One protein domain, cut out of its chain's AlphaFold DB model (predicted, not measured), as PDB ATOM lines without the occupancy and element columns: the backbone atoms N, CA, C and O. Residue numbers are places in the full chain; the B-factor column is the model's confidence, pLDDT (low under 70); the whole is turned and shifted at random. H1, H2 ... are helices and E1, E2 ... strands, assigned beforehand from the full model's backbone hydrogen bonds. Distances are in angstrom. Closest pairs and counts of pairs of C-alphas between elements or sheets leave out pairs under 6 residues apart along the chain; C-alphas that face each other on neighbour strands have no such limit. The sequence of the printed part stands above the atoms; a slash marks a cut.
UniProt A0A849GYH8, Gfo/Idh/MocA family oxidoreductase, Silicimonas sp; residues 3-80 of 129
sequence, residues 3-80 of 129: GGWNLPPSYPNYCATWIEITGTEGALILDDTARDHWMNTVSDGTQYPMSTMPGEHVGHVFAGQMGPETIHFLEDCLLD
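Overview. This is residues 3 to 80 of the 129 residues of the protein "Gfo/Idh/MocA family oxidoreductase" of Silicimonas sp (UniProt A0A849GYH8). A flat, narrow sheet of four strands, E1 to E4, stands apart from a small hairpin, E5 and E6, and one helix, H1, with residues 48 to 55 of the chain leading from the sheet to the hairpin. From the hairpin, H1 leads away from the sheet, and residues 69 to 80, of which 69 to 78 belong to H1, stick out free; a loop of residues 3 to 15 precedes E1. The printed part has 78 residues, with six named strands followed by one named helix, and its class is mixed, helices and strands. The larger sheet has the order E1 - E2 - E3 - E4 and the smaller one E5 - E6, both antiparallel. The whole is loose, with a radius of gyration of the C-alphas of 16.2 A, and flat, spanning 43 by 41 by 19 A.

Arrangement. E1, residues 16 to 23, E2, residues 26 to 31, E3, residues 38 to 41, and E4, residues 45 to 47, form a meander, each strand the antiparallel neighbour of the one before. E1 and E2 are a hairpin at 173 degrees, with N 19 and O 30 within hydrogen-bond range at 2.8 A. E2 and E3 are a hairpin at 173 degrees, with N 27 and O 40 at 2.9 A. E3 and E4 are a hairpin at 154 degrees, with N 47 and O 39 at 2.7 A. E1 and E4 are the edge strands. Residues 3 to 4 make a short antiparallel pairing with residues 16 to 17 of E1. E5, residues 56 to 58, and E6, residues 61 to 63, are a hairpin at 135 degrees, with N 56 and O 63 at 2.8 A; E4 and E5 are apart. H1, residues 66 to 78, is not on the larger sheet; its closest C-alphas to E5 are those of Met 66 and Glu 56, 7.5 A apart. In H1 every O i to N i+4 pair is within hydrogen-bond range.

Along the chain. E1 is 23.4 A long, from C-alpha 16 at (8.953, 48.924, 133.691) to C-alpha 23. E2 is 17.1 A, E3 10.1 A, E4 6.6 A, E5 6.1 A and E6 5.8 A long. H1 is 18.5 A long and ends with C-alpha 78 at (13.480, 81.793, 124.090).

Size, cuts and confidence. The two C-alphas farthest apart are those of Pro 8 and Asp 80, 44.5 A. The printed part has no cut, and no link is long. The mean pLDDT of the printed part is 84.4; residues 52 to 64 are under 70.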
ATOM      1  N   GLY A   3      15.310  48.401 132.101       85.81
ATOM      2  CA  GLY A   3      14.070  48.571 131.352       85.81
ATOM      3  C   GLY A   3      13.508  47.211 130.942       85.81
ATOM      4  O   GLY A   3      14.245  46.367 130.434       85.81
ATOM      5  N   GLY A   4      12.219  46.985 131.182       83.25
ATOM      6  CA  GLY A   4      11.510  45.745 130.873       83.25
ATOM      7  C   GLY A   4      10.342  45.977 129.918       83.25
ATOM      8  O   GLY A   4       9.420  46.726 130.234       83.25
ATOM      9  N   TRP A   5      10.365  45.283 128.776       84.19
ATOM     10  CA  TRP A   5       9.315  45.302 127.740       84.19
ATOM     11  C   TRP A   5       8.546  43.978 127.603       84.19
ATOM     12  O   TRP A   5       7.680  43.835 126.748       84.19
ATOM     13  N   ASN A   6       8.844  42.992 128.445       86.12
ATOM     14  CA  ASN A   6       8.252  41.652 128.417       86.12
ATOM     15  C   ASN A   6       7.044  41.500 129.361       86.12
ATOM     16  O   ASN A   6       6.703  40.382 129.755       86.12
ATOM     17  N   LEU A   7       6.424  42.610 129.766       84.75
ATOM     18  CA  LEU A   7       5.329  42.605 130.730       84.75
ATOM     19  C   LEU A   7       3.981  42.332 130.046       84.75
ATOM     20  O   LEU A   7       3.783  42.714 128.892       84.75
ATOM     21  N   PRO A   8       3.032  41.671 130.737       87.62
ATOM     22  CA  PRO A   8       1.701  41.445 130.190       87.62
ATOM     23  C   PRO A   8       0.985  42.766 129.866       87.62
ATOM     24  O   PRO A   8       1.194  43.749 130.577       87.62
ATOM     25  N   PRO A   9       0.036  42.779 128.911       84.88
ATOM     26  CA  PRO A   9      -0.756  43.971 128.580       84.88
ATOM     27  C   PRO A   9      -1.541  44.586 129.751       84.88
ATOM     28  O   PRO A   9      -2.012  45.710 129.652       84.88
ATOM     29  N   SER A  10      -1.726  43.843 130.846       85.19
ATOM     30  CA  SER A  10      -2.360  44.337 132.070       85.19
ATOM     31  C   SER A  10      -1.444  45.209 132.932       85.19
ATOM     32  O   SER A  10      -1.898  45.733 133.949       85.19
ATOM     33  N   TYR A  11      -0.153  45.304 132.607       83.75
ATOM     34  CA  TYR A  11       0.763  46.192 133.309       83.75
ATOM     35  C   TYR A  11       0.376  47.654 133.016       83.75
ATOM     36  O   TYR A  11       0.098  47.987 131.866       83.75
ATOM     37  N   PRO A  12       0.292  48.522 134.039       75.75
ATOM     38  CA  PRO A  12      -0.301  49.850 133.881       75.75
ATOM     39  C   PRO A  12       0.545  50.817 133.043       75.75
ATOM     40  O   PRO A  12      -0.011  51.760 132.483       75.75
ATOM     41  N   ASN A  13       1.858  50.590 132.947       75.56
ATOM     42  CA  ASN A  13       2.780  51.435 132.192       75.56
ATOM     43  C   ASN A  13       3.201  50.757 130.878       75.56
ATOM     44  O   ASN A  13       3.049  49.552 130.698       75.56
ATOM     45  N   TYR A  14       3.781  51.535 129.962       75.19
ATOM     46  CA  TYR A  14       4.288  51.023 128.683       75.19
ATOM     47  C   TYR A  14       5.477  50.056 128.839       75.19
ATOM     48  O   TYR A  14       5.613  49.094 128.086       75.19
ATOM     49  N   CYS A  15       6.333  50.310 129.825       77.69
ATOM     50  CA  CYS A  15       7.471  49.482 130.210       77.69
ATOM     51  C   CYS A  15       7.679  49.629 131.721       77.69
ATOM     52  O   CYS A  15       7.117  50.553 132.307       77.69
ATOM     53  N   ALA A  16       8.439  48.721 132.336       85.12
ATOM     54  CA  ALA A  16       8.953  48.924 133.691       85.12
ATOM     55  C   ALA A  16      10.370  49.480 133.611       85.12
ATOM     56  O   ALA A  16      11.215  48.898 132.929       85.12
ATOM     57  N   THR A  17      10.650  50.559 134.325       86.75
ATOM     58  CA  THR A  17      11.966  51.200 134.368       86.75
ATOM     59  C   THR A  17      12.416  51.426 135.798       86.75
ATOM     60  O   THR A  17      11.629  51.777 136.675       86.75
ATOM     61  N   TRP A  18      13.708  51.213 136.040       89.69
ATOM     62  CA  TRP A  18      14.319  51.484 137.334       89.69
ATOM     63  C   TRP A  18      15.757  51.968 137.185       89.69
ATOM     64  O   TRP A  18      16.484  51.634 136.238       89.69
ATOM     65  N   ILE A  19      16.191  52.751 138.160       92.44
ATOM     66  CA  ILE A  19      17.572  53.176 138.311       92.44
ATOM     67  C   ILE A  19      18.035  52.865 139.729       92.44
ATOM     68  O   ILE A  19      17.369  53.167 140.715       92.44
ATOM     69  N   GLU A  20      19.204  52.247 139.799       94.44
ATOM     70  CA  GLU A  20      19.971  52.068 141.019       94.44
ATOM     71  C   GLU A  20      21.244  52.891 140.865       94.44
ATOM     72  O   GLU A  20      21.979  52.734 139.882       94.44
ATOM     73  N   ILE A  21      21.472  53.788 141.817       95.62
ATOM     74  CA  ILE A  21      22.680  54.595 141.914       95.62
ATOM     75  C   ILE A  21      23.356  54.212 143.220       95.62
ATOM     76  O   ILE A  21      22.877  54.572 144.291       95.62
ATOM     77  N   THR A  22      24.479  53.512 143.120       96.12
ATOM     78  CA  THR A  22      25.268  53.086 144.278       96.12
ATOM     79  C   THR A  22      26.591  53.836 144.283       96.12
ATOM     80  O   THR A  22      27.330  53.826 143.296       96.12
ATOM     81  N   GLY A  23      26.877  54.513 145.391       96.31
ATOM     82  CA  GLY A  23      28.092  55.286 145.616       96.31
ATOM     83  C   GLY A  23      28.747  54.935 146.948       96.31
ATOM     84  O   GLY A  23      28.290  54.066 147.685       96.31
ATOM     85  N   THR A  24      29.840  55.624 147.274       97.62
ATOM     86  CA  THR A  24      30.586  55.374 148.519       97.62
ATOM     87  C   THR A  24      29.806  55.760 149.774       97.62
ATOM     88  O   THR A  24      29.964  55.120 150.805       97.62
ATOM     89  N   GLU A  25      28.951  56.780 149.678       97.44
ATOM     90  CA  GLU A  25      28.204  57.341 150.814       97.44
ATOM     91  C   GLU A  25      26.768  56.810 150.929       97.44
ATOM     92  O   GLU A  25      26.034  57.200 151.841       97.44
ATOM     93  N   GLY A  26      26.342  55.932 150.018       97.00
ATOM     94  CA  GLY A  26      24.976  55.429 150.020       97.00
ATOM     95  C   GLY A  26      24.485  54.886 148.686       97.00
ATOM     96  O   GLY A  26      25.233  54.769 147.714       97.00
ATOM     97  N   ALA A  27      23.190  54.584 148.653       96.69
ATOM     98  CA  ALA A  27      22.472  54.126 147.477       96.69
ATOM     99  C   ALA A  27      21.129  54.853 147.325       96.69
ATOM    100  O   ALA A  27      20.453  55.143 148.314       96.69
ATOM    101  N   LEU A  28      20.740  55.122 146.081       94.94
ATOM    102  CA  LEU A  28      19.434  55.650 145.696       94.94
ATOM    103  C   LEU A  28      18.785  54.687 144.704       94.94
ATOM    104  O   LEU A  28      19.343  54.429 143.635       94.94
ATOM    105  N   ILE A  29      17.600  54.197 145.054       93.19
ATOM    106  CA  ILE A  29      16.772  53.354 144.193       93.19
ATOM    107  C   ILE A  29      15.527  54.137 143.805       93.19
ATOM    108  O   ILE A  29      14.842  54.695 144.665       93.19
ATOM    109  N   LEU A  30      15.247  54.176 142.505       90.06
ATOM    110  CA  LEU A  30      14.039  54.765 141.945       90.06
ATOM    111  C   LEU A  30      13.438  53.805 140.919       90.06
ATOM    112  O   LEU A  30      14.154  53.247 140.086       90.06
ATOM    113  N   ASP A  31      12.119  53.668 140.944       86.38
ATOM    114  CA  ASP A  31      11.341  52.909 139.974       86.38
ATOM    115  C   ASP A  31      10.196  53.758 139.406       86.38
ATOM    116  O   ASP A  31       9.828  54.805 139.941       86.38
ATOM    117  N   ASP A  32       9.608  53.335 138.301       80.38
ATOM    118  CA  ASP A  32       8.472  54.036 137.698       80.38
ATOM    119  C   ASP A  32       7.125  53.750 138.372       80.38
ATOM    120  O   ASP A  32       6.132  54.413 138.066       80.38
ATOM    121  N   THR A  33       7.068  52.797 139.306       77.06
ATOM    122  CA  THR A  33       5.854  52.538 140.091       77.06
ATOM    123  C   THR A  33       5.730  53.447 141.311       77.06
ATOM    124  O   THR A  33       4.655  53.507 141.914       77.06
ATOM    125  N   ALA A  34       6.808  54.154 141.664       75.88
ATOM    126  CA  ALA A  34       6.935  54.962 142.874       75.88
ATOM    127  C   ALA A  34       6.661  54.183 144.169       75.88
ATOM    128  O   ALA A  34       6.349  54.776 145.204       75.88
ATOM    129  N   ARG A  35       6.758  52.850 144.123       74.56
ATOM    130  CA  ARG A  35       6.622  51.984 145.302       74.56
ATOM    131  C   ARG A  35       7.964  51.757 145.973       74.56
ATOM    132  O   ARG A  35       7.997  51.655 147.195       74.56
ATOM    133  N   ASP A  36       9.040  51.742 145.189       79.12
ATOM    134  CA  ASP A  36      10.380  51.383 145.650       79.12
ATOM    135  C   ASP A  36      11.352  52.573 145.592       79.12
ATOM    136  O   ASP A  36      12.540  52.418 145.312       79.12
ATOM    137  N   HIS A  37      10.864  53.782 145.897       89.25
ATOM    138  CA  HIS A  37      11.720  54.959 146.076       89.25
ATOM    139  C   HIS A  37      12.328  54.954 147.471       89.25
ATOM    140  O   HIS A  37      11.639  55.175 148.470       89.25
ATOM    141  N   TRP A  38      13.633  54.723 147.551       92.56
ATOM    142  CA  TRP A  38      14.350  54.801 148.817       92.56
ATOM    143  C   TRP A  38      15.794  55.242 148.629       92.56
ATOM    144  O   TRP A  38      16.445  54.968 147.623       92.56
ATOM    145  N   MET A  39      16.283  55.949 149.638       94.94
ATOM    146  CA  MET A  39      17.654  56.417 149.742       94.94
ATOM    147  C   MET A  39      18.236  55.855 151.028       94.94
ATOM    148  O   MET A  39      17.620  55.973 152.080       94.94
ATOM    149  N   ASN A  40      19.414  55.255 150.972       96.25
ATOM    150  CA  ASN A  40      20.153  54.872 152.165       96.25
ATOM    151  C   ASN A  40      21.491  55.593 152.160       96.25
ATOM    152  O   ASN A  40      22.245  55.452 151.200       96.25
ATOM    153  N   THR A  41      21.771  56.365 153.205       97.44
ATOM    154  CA  THR A  41      23.083  56.991 153.399       97.44
ATOM    155  C   THR A  41      23.784  56.378 154.601       97.44
ATOM    156  O   THR A  41      23.144  55.918 155.551       97.44
ATOM    157  N   VAL A  42      25.118  56.395 154.585       97.12
ATOM    158  CA  VAL A  42      25.931  55.933 155.724       97.12
ATOM    159  C   VAL A  42      25.628  56.751 156.986       97.12
ATOM    160  O   VAL A  42      25.609  56.199 158.085       97.12
ATOM    161  N   SER A  43      25.372  58.054 156.835       97.38
ATOM    162  CA  SER A  43      25.106  58.979 157.939       97.38
ATOM    163  C   SER A  43      23.700  58.856 158.527       97.38
ATOM    164  O   SER A  43      23.553  58.914 159.747       97.38
ATOM    165  N   ASP A  44      22.679  58.688 157.683       96.81
ATOM    166  CA  ASP A  44      21.274  58.917 158.060       96.81
ATOM    167  C   ASP A  44      20.378  57.683 157.867       96.81
ATOM    168  O   ASP A  44      19.168  57.734 158.116       96.81
ATOM    169  N   GLY A  45      20.961  56.557 157.447       95.81
ATOM    170  CA  GLY A  45      20.248  55.306 157.229       95.81
ATOM    171  C   GLY A  45      19.222  55.401 156.099       95.81
ATOM    172  O   GLY A  45      19.363  56.192 155.167       95.81
ATOM    173  N   THR A  46      18.193  54.551 156.158       96.00
ATOM    174  CA  THR A  46      17.173  54.462 155.105       96.00
ATOM    175  C   THR A  46      16.110  55.548 155.248       96.00
ATOM    176  O   THR A  46      15.480  55.690 156.294       96.00
ATOM    177  N   GLN A  47      15.864  56.249 154.150       92.94
ATOM    178  CA  GLN A  47      14.852  57.271 153.950       92.94
ATOM    179  C   GLN A  47      13.948  56.849 152.785       92.94
ATOM    180  O   GLN A  47      14.422  56.292 151.795       92.94
ATOM    181  N   TYR A  48      12.654  57.147 152.887       90.88
ATOM    182  CA  TYR A  48      11.652  56.840 151.861       90.88
ATOM    183  C   TYR A  48      11.115  58.151 151.274       90.88
ATOM    184  O   TYR A  48      10.074  58.643 151.723       90.88
ATOM    185  N   PRO A  49      11.861  58.795 150.356       84.38
ATOM    186  CA  PRO A  49      11.424  60.038 149.748       84.38
ATOM    187  C   PRO A  49      10.161  59.791 148.921       84.38
ATOM    188  O   PRO A  49      10.104  58.888 148.090       84.38
ATOM    189  N   MET A  50       9.150  60.626 149.140       80.12
ATOM    190  CA  MET A  50       7.943  60.613 148.321       80.12
ATOM    191  C   MET A  50       8.215  61.352 147.013       80.12
ATOM    192  O   MET A  50       8.602  62.522 147.032       80.12
ATOM    193  N   SER A  51       7.966  60.695 145.884       71.50
ATOM    194  CA  SER A  51       7.943  61.376 144.593       71.50
ATOM    195  C   SER A  51       6.658  62.180 144.442       71.50
ATOM    196  O   SER A  51       5.560  61.698 144.723       71.50
ATOM    197  N   THR A  52       6.800  63.418 143.977       62.50
ATOM    198  CA  THR A  52       5.665  64.250 143.587       62.50
ATOM    199  C   THR A  52       5.262  64.043 142.140       62.50
ATOM    200  O   THR A  52       4.285  64.684 141.767       62.50
ATOM    201  N   MET A  53       5.975  63.217 141.346       60.84
ATOM    202  CA  MET A  53       5.807  63.158 139.887       60.84
ATOM    203  C   MET A  53       4.323  63.037 139.524       60.84
ATOM    204  O   MET A  53       3.750  61.947 139.612       60.84
ATOM    205  N   PRO A  54       3.689  64.138 139.088       56.50
ATOM    206  CA  PRO A  54       2.415  64.041 138.435       56.50
ATOM    207  C   PRO A  54       2.788  63.562 137.040       56.50
ATOM    208  O   PRO A  54       3.331  64.326 136.244       56.50
ATOM    209  N   GLY A  55       2.591  62.278 136.748       63.38
ATOM    210  CA  GLY A  55       2.557  61.894 135.343       63.38
ATOM    211  C   GLY A  55       1.521  62.757 134.618       63.38
ATOM    212  O   GLY A  55       0.607  63.332 135.223       63.38
ATOM    213  N   GLU A  56       1.694  62.898 133.318       66.25
ATOM    214  CA  GLU A  56       0.807  63.692 132.493       66.25
ATOM    215  C   GLU A  56      -0.002  62.781 131.588       66.25
ATOM    216  O   GLU A  56       0.483  61.783 131.046       66.25
ATOM    217  N   HIS A  57      -1.272  63.132 131.411       65.69
ATOM    218  CA  HIS A  57      -2.099  62.463 130.426       65.69
ATOM    219  C   HIS A  57      -1.696  62.924 129.024       65.69
ATOM    220  O   HIS A  57      -1.963  64.058 128.628       65.69
ATOM    221  N   VAL A  58      -1.119  62.011 128.247       60.97
ATOM    222  CA  VAL A  58      -0.890  62.165 126.809       60.97
ATOM    223  C   VAL A  58      -1.874  61.243 126.087       60.97
ATOM    224  O   VAL A  58      -1.620  60.066 125.830       60.97
ATOM    225  N   GLY A  59      -3.070  61.771 125.811       68.75
ATOM    226  CA  GLY A  59      -4.178  60.988 125.265       68.75
ATOM    227  C   GLY A  59      -4.688  59.949 126.268       68.75
ATOM    228  O   GLY A  59      -5.177  60.307 127.335       68.75
ATOM    229  N   HIS A  60      -4.597  58.664 125.916       61.38
ATOM    230  CA  HIS A  60      -5.003  57.558 126.794       61.38
ATOM    231  C   HIS A  60      -3.856  57.018 127.666       61.38
ATOM    232  O   HIS A  60      -4.083  56.114 128.465       61.38
ATOM    233  N   VAL A  61      -2.638  57.550 127.515       57.12
ATOM    234  CA  VAL A  61      -1.450  57.111 128.257       57.12
ATOM    235  C   VAL A  61      -1.155  58.119 129.362       57.12
ATOM    236  O   VAL A  61      -1.181  59.325 129.130       57.12
ATOM    237  N   PHE A  62      -0.878  57.628 130.568       62.66
ATOM    238  CA  PHE A  62      -0.276  58.423 131.633       62.66
ATOM    239  C   PHE A  62       1.233  58.196 131.562       62.66
ATOM    240  O   PHE A  62       1.720  57.130 131.937       62.66
ATOM    241  N   ALA A  63       1.951  59.146 130.969       62.41
ATOM    242  CA  ALA A  63       3.393  59.063 130.750       62.41
ATOM    243  C   ALA A  63       4.100  60.158 131.559       62.41
ATOM    244  O   ALA A  63       3.449  61.065 132.065       62.41
ATOM    245  N   GLY A  64       5.420  60.047 131.724       69.19
ATOM    246  CA  GLY A  64       6.233  61.008 132.480       69.19
ATOM    247  C   GLY A  64       6.192  62.450 131.942       69.19
ATOM    248  O   GLY A  64       5.311  62.837 131.183       69.19
ATOM    249  N   GLN A  65       7.172  63.261 132.342       73.31
ATOM    250  CA  GLN A  65       7.223  64.725 132.173       73.31
ATOM    251  C   GLN A  65       7.426  65.234 130.720       73.31
ATOM    252  O   GLN A  65       8.222  66.139 130.490       73.31
ATOM    253  N   MET A  66       6.699  64.708 129.730       79.94
ATOM    254  CA  MET A  66       6.841  65.095 128.316       79.94
ATOM    255  C   MET A  66       6.512  66.577 128.075       79.94
ATOM    256  O   MET A  66       7.231  67.268 127.347       79.94
ATOM    257  N   GLY A  67       5.424  67.080 128.669       81.75
ATOM    258  CA  GLY A  67       5.031  68.485 128.556       81.75
ATOM    259  C   GLY A  67       6.035  69.425 129.233       81.75
ATOM    260  O   GLY A  67       6.550  70.318 128.560       81.75
ATOM    261  N   PRO A  68       6.362  69.220 130.523       85.25
ATOM    262  CA  PRO A  68       7.303  70.034 131.274       85.25
ATOM    263  C   PRO A  68       8.692  70.063 130.652       85.25
ATOM    264  O   PRO A  68       9.272  71.139 130.567       85.25
ATOM    265  N   GLU A  69       9.199  68.935 130.143       89.00
ATOM    266  CA  GLU A  69      10.478  68.898 129.425       89.00
ATOM    267  C   GLU A  69      10.432  69.745 128.146       89.00
ATOM    268  O   GLU A  69      11.328  70.552 127.897       89.00
ATOM    269  N   THR A  70       9.354  69.625 127.362       89.56
ATOM    270  CA  THR A  70       9.177  70.416 126.133       89.56
ATOM    271  C   THR A  70       9.117  71.912 126.440       89.56
ATOM    272  O   THR A  70       9.769  72.713 125.769       89.56
ATOM    273  N   ILE A  71       8.341  72.302 127.453       91.38
ATOM    274  CA  ILE A  71       8.215  73.700 127.878       91.38
ATOM    275  C   ILE A  71       9.565  74.216 128.376       91.38
ATOM    276  O   ILE A  71       9.984  75.285 127.940       91.38
ATOM    277  N   HIS A  72      10.269  73.447 129.209       91.69
ATOM    278  CA  HIS A  72      11.583  73.812 129.732       91.69
ATOM    279  C   HIS A  72      12.585  74.102 128.605       91.69
ATOM    280  O   HIS A  72      13.200  75.166 128.590       91.69
ATOM    281  N   PHE A  73      12.674  73.222 127.602       93.81
ATOM    282  CA  PHE A  73      13.553  73.434 126.449       93.81
ATOM    283  C   PHE A  73      13.191  74.693 125.644       93.81
ATOM    284  O   PHE A  73      14.074  75.462 125.252       93.81
ATOM    285  N   LEU A  74      11.896  74.922 125.395       95.31
ATOM    286  CA  LEU A  74      11.429  76.109 124.674       95.31
ATOM    287  C   LEU A  74      11.728  77.395 125.446       95.31
ATOM    288  O   LEU A  74      12.164  78.375 124.844       95.31
ATOM    289  N   GLU A  75      11.508  77.402 126.758       96.69
ATOM    290  CA  GLU A  75      11.832  78.538 127.620       96.69
ATOM    291  C   GLU A  75      13.327  78.839 127.608       96.69
ATOM    292  O   GLU A  75      13.699  80.001 127.453       96.69
ATOM    293  N   ASP A  76      14.178  77.819 127.707       96.44
ATOM    294  CA  ASP A  76      15.625  78.015 127.676       96.44
ATOM    295  C   ASP A  76      16.087  78.598 126.337       96.44
ATOM    296  O   ASP A  76      16.884  79.535 126.310       96.44
ATOM    297  N   CYS A  77      15.507  78.140 125.223       93.69
ATOM    298  CA  CYS A  77      15.775  78.692 123.895       93.69
ATOM    299  C   CYS A  77      15.285  80.142 123.738       93.69
ATOM    300  O   CYS A  77      15.985  80.975 123.163       93.69
ATOM    301  N   LEU A  78      14.077  80.456 124.213       97.56
ATOM    302  CA  LEU A  78      13.480  81.793 124.090       97.56
ATOM    303  C   LEU A  78      14.143  82.824 125.008       97.56
ATOM    304  O   LEU A  78      14.156  84.012 124.684       97.56
ATOM    305  N   LEU A  79      14.647  82.383 126.160       97.81
ATOM    306  CA  LEU A  79      15.225  83.234 127.199       97.81
ATOM    307  C   LEU A  79      16.757  83.200 127.225       97.81
ATOM    308  O   LEU A  79      17.340  83.801 128.127       97.81
ATOM    309  N   ASP A  80      17.384  82.521 126.259       96.25
ATOM    310  CA  ASP A  80      18.837  82.343 126.154       96.25
ATOM    311  C   ASP A  80      19.455  81.819 127.464       96.25
ATOM    312  O   ASP A  80      20.399  82.380 128.027       96.25
TER     313      ASP A  80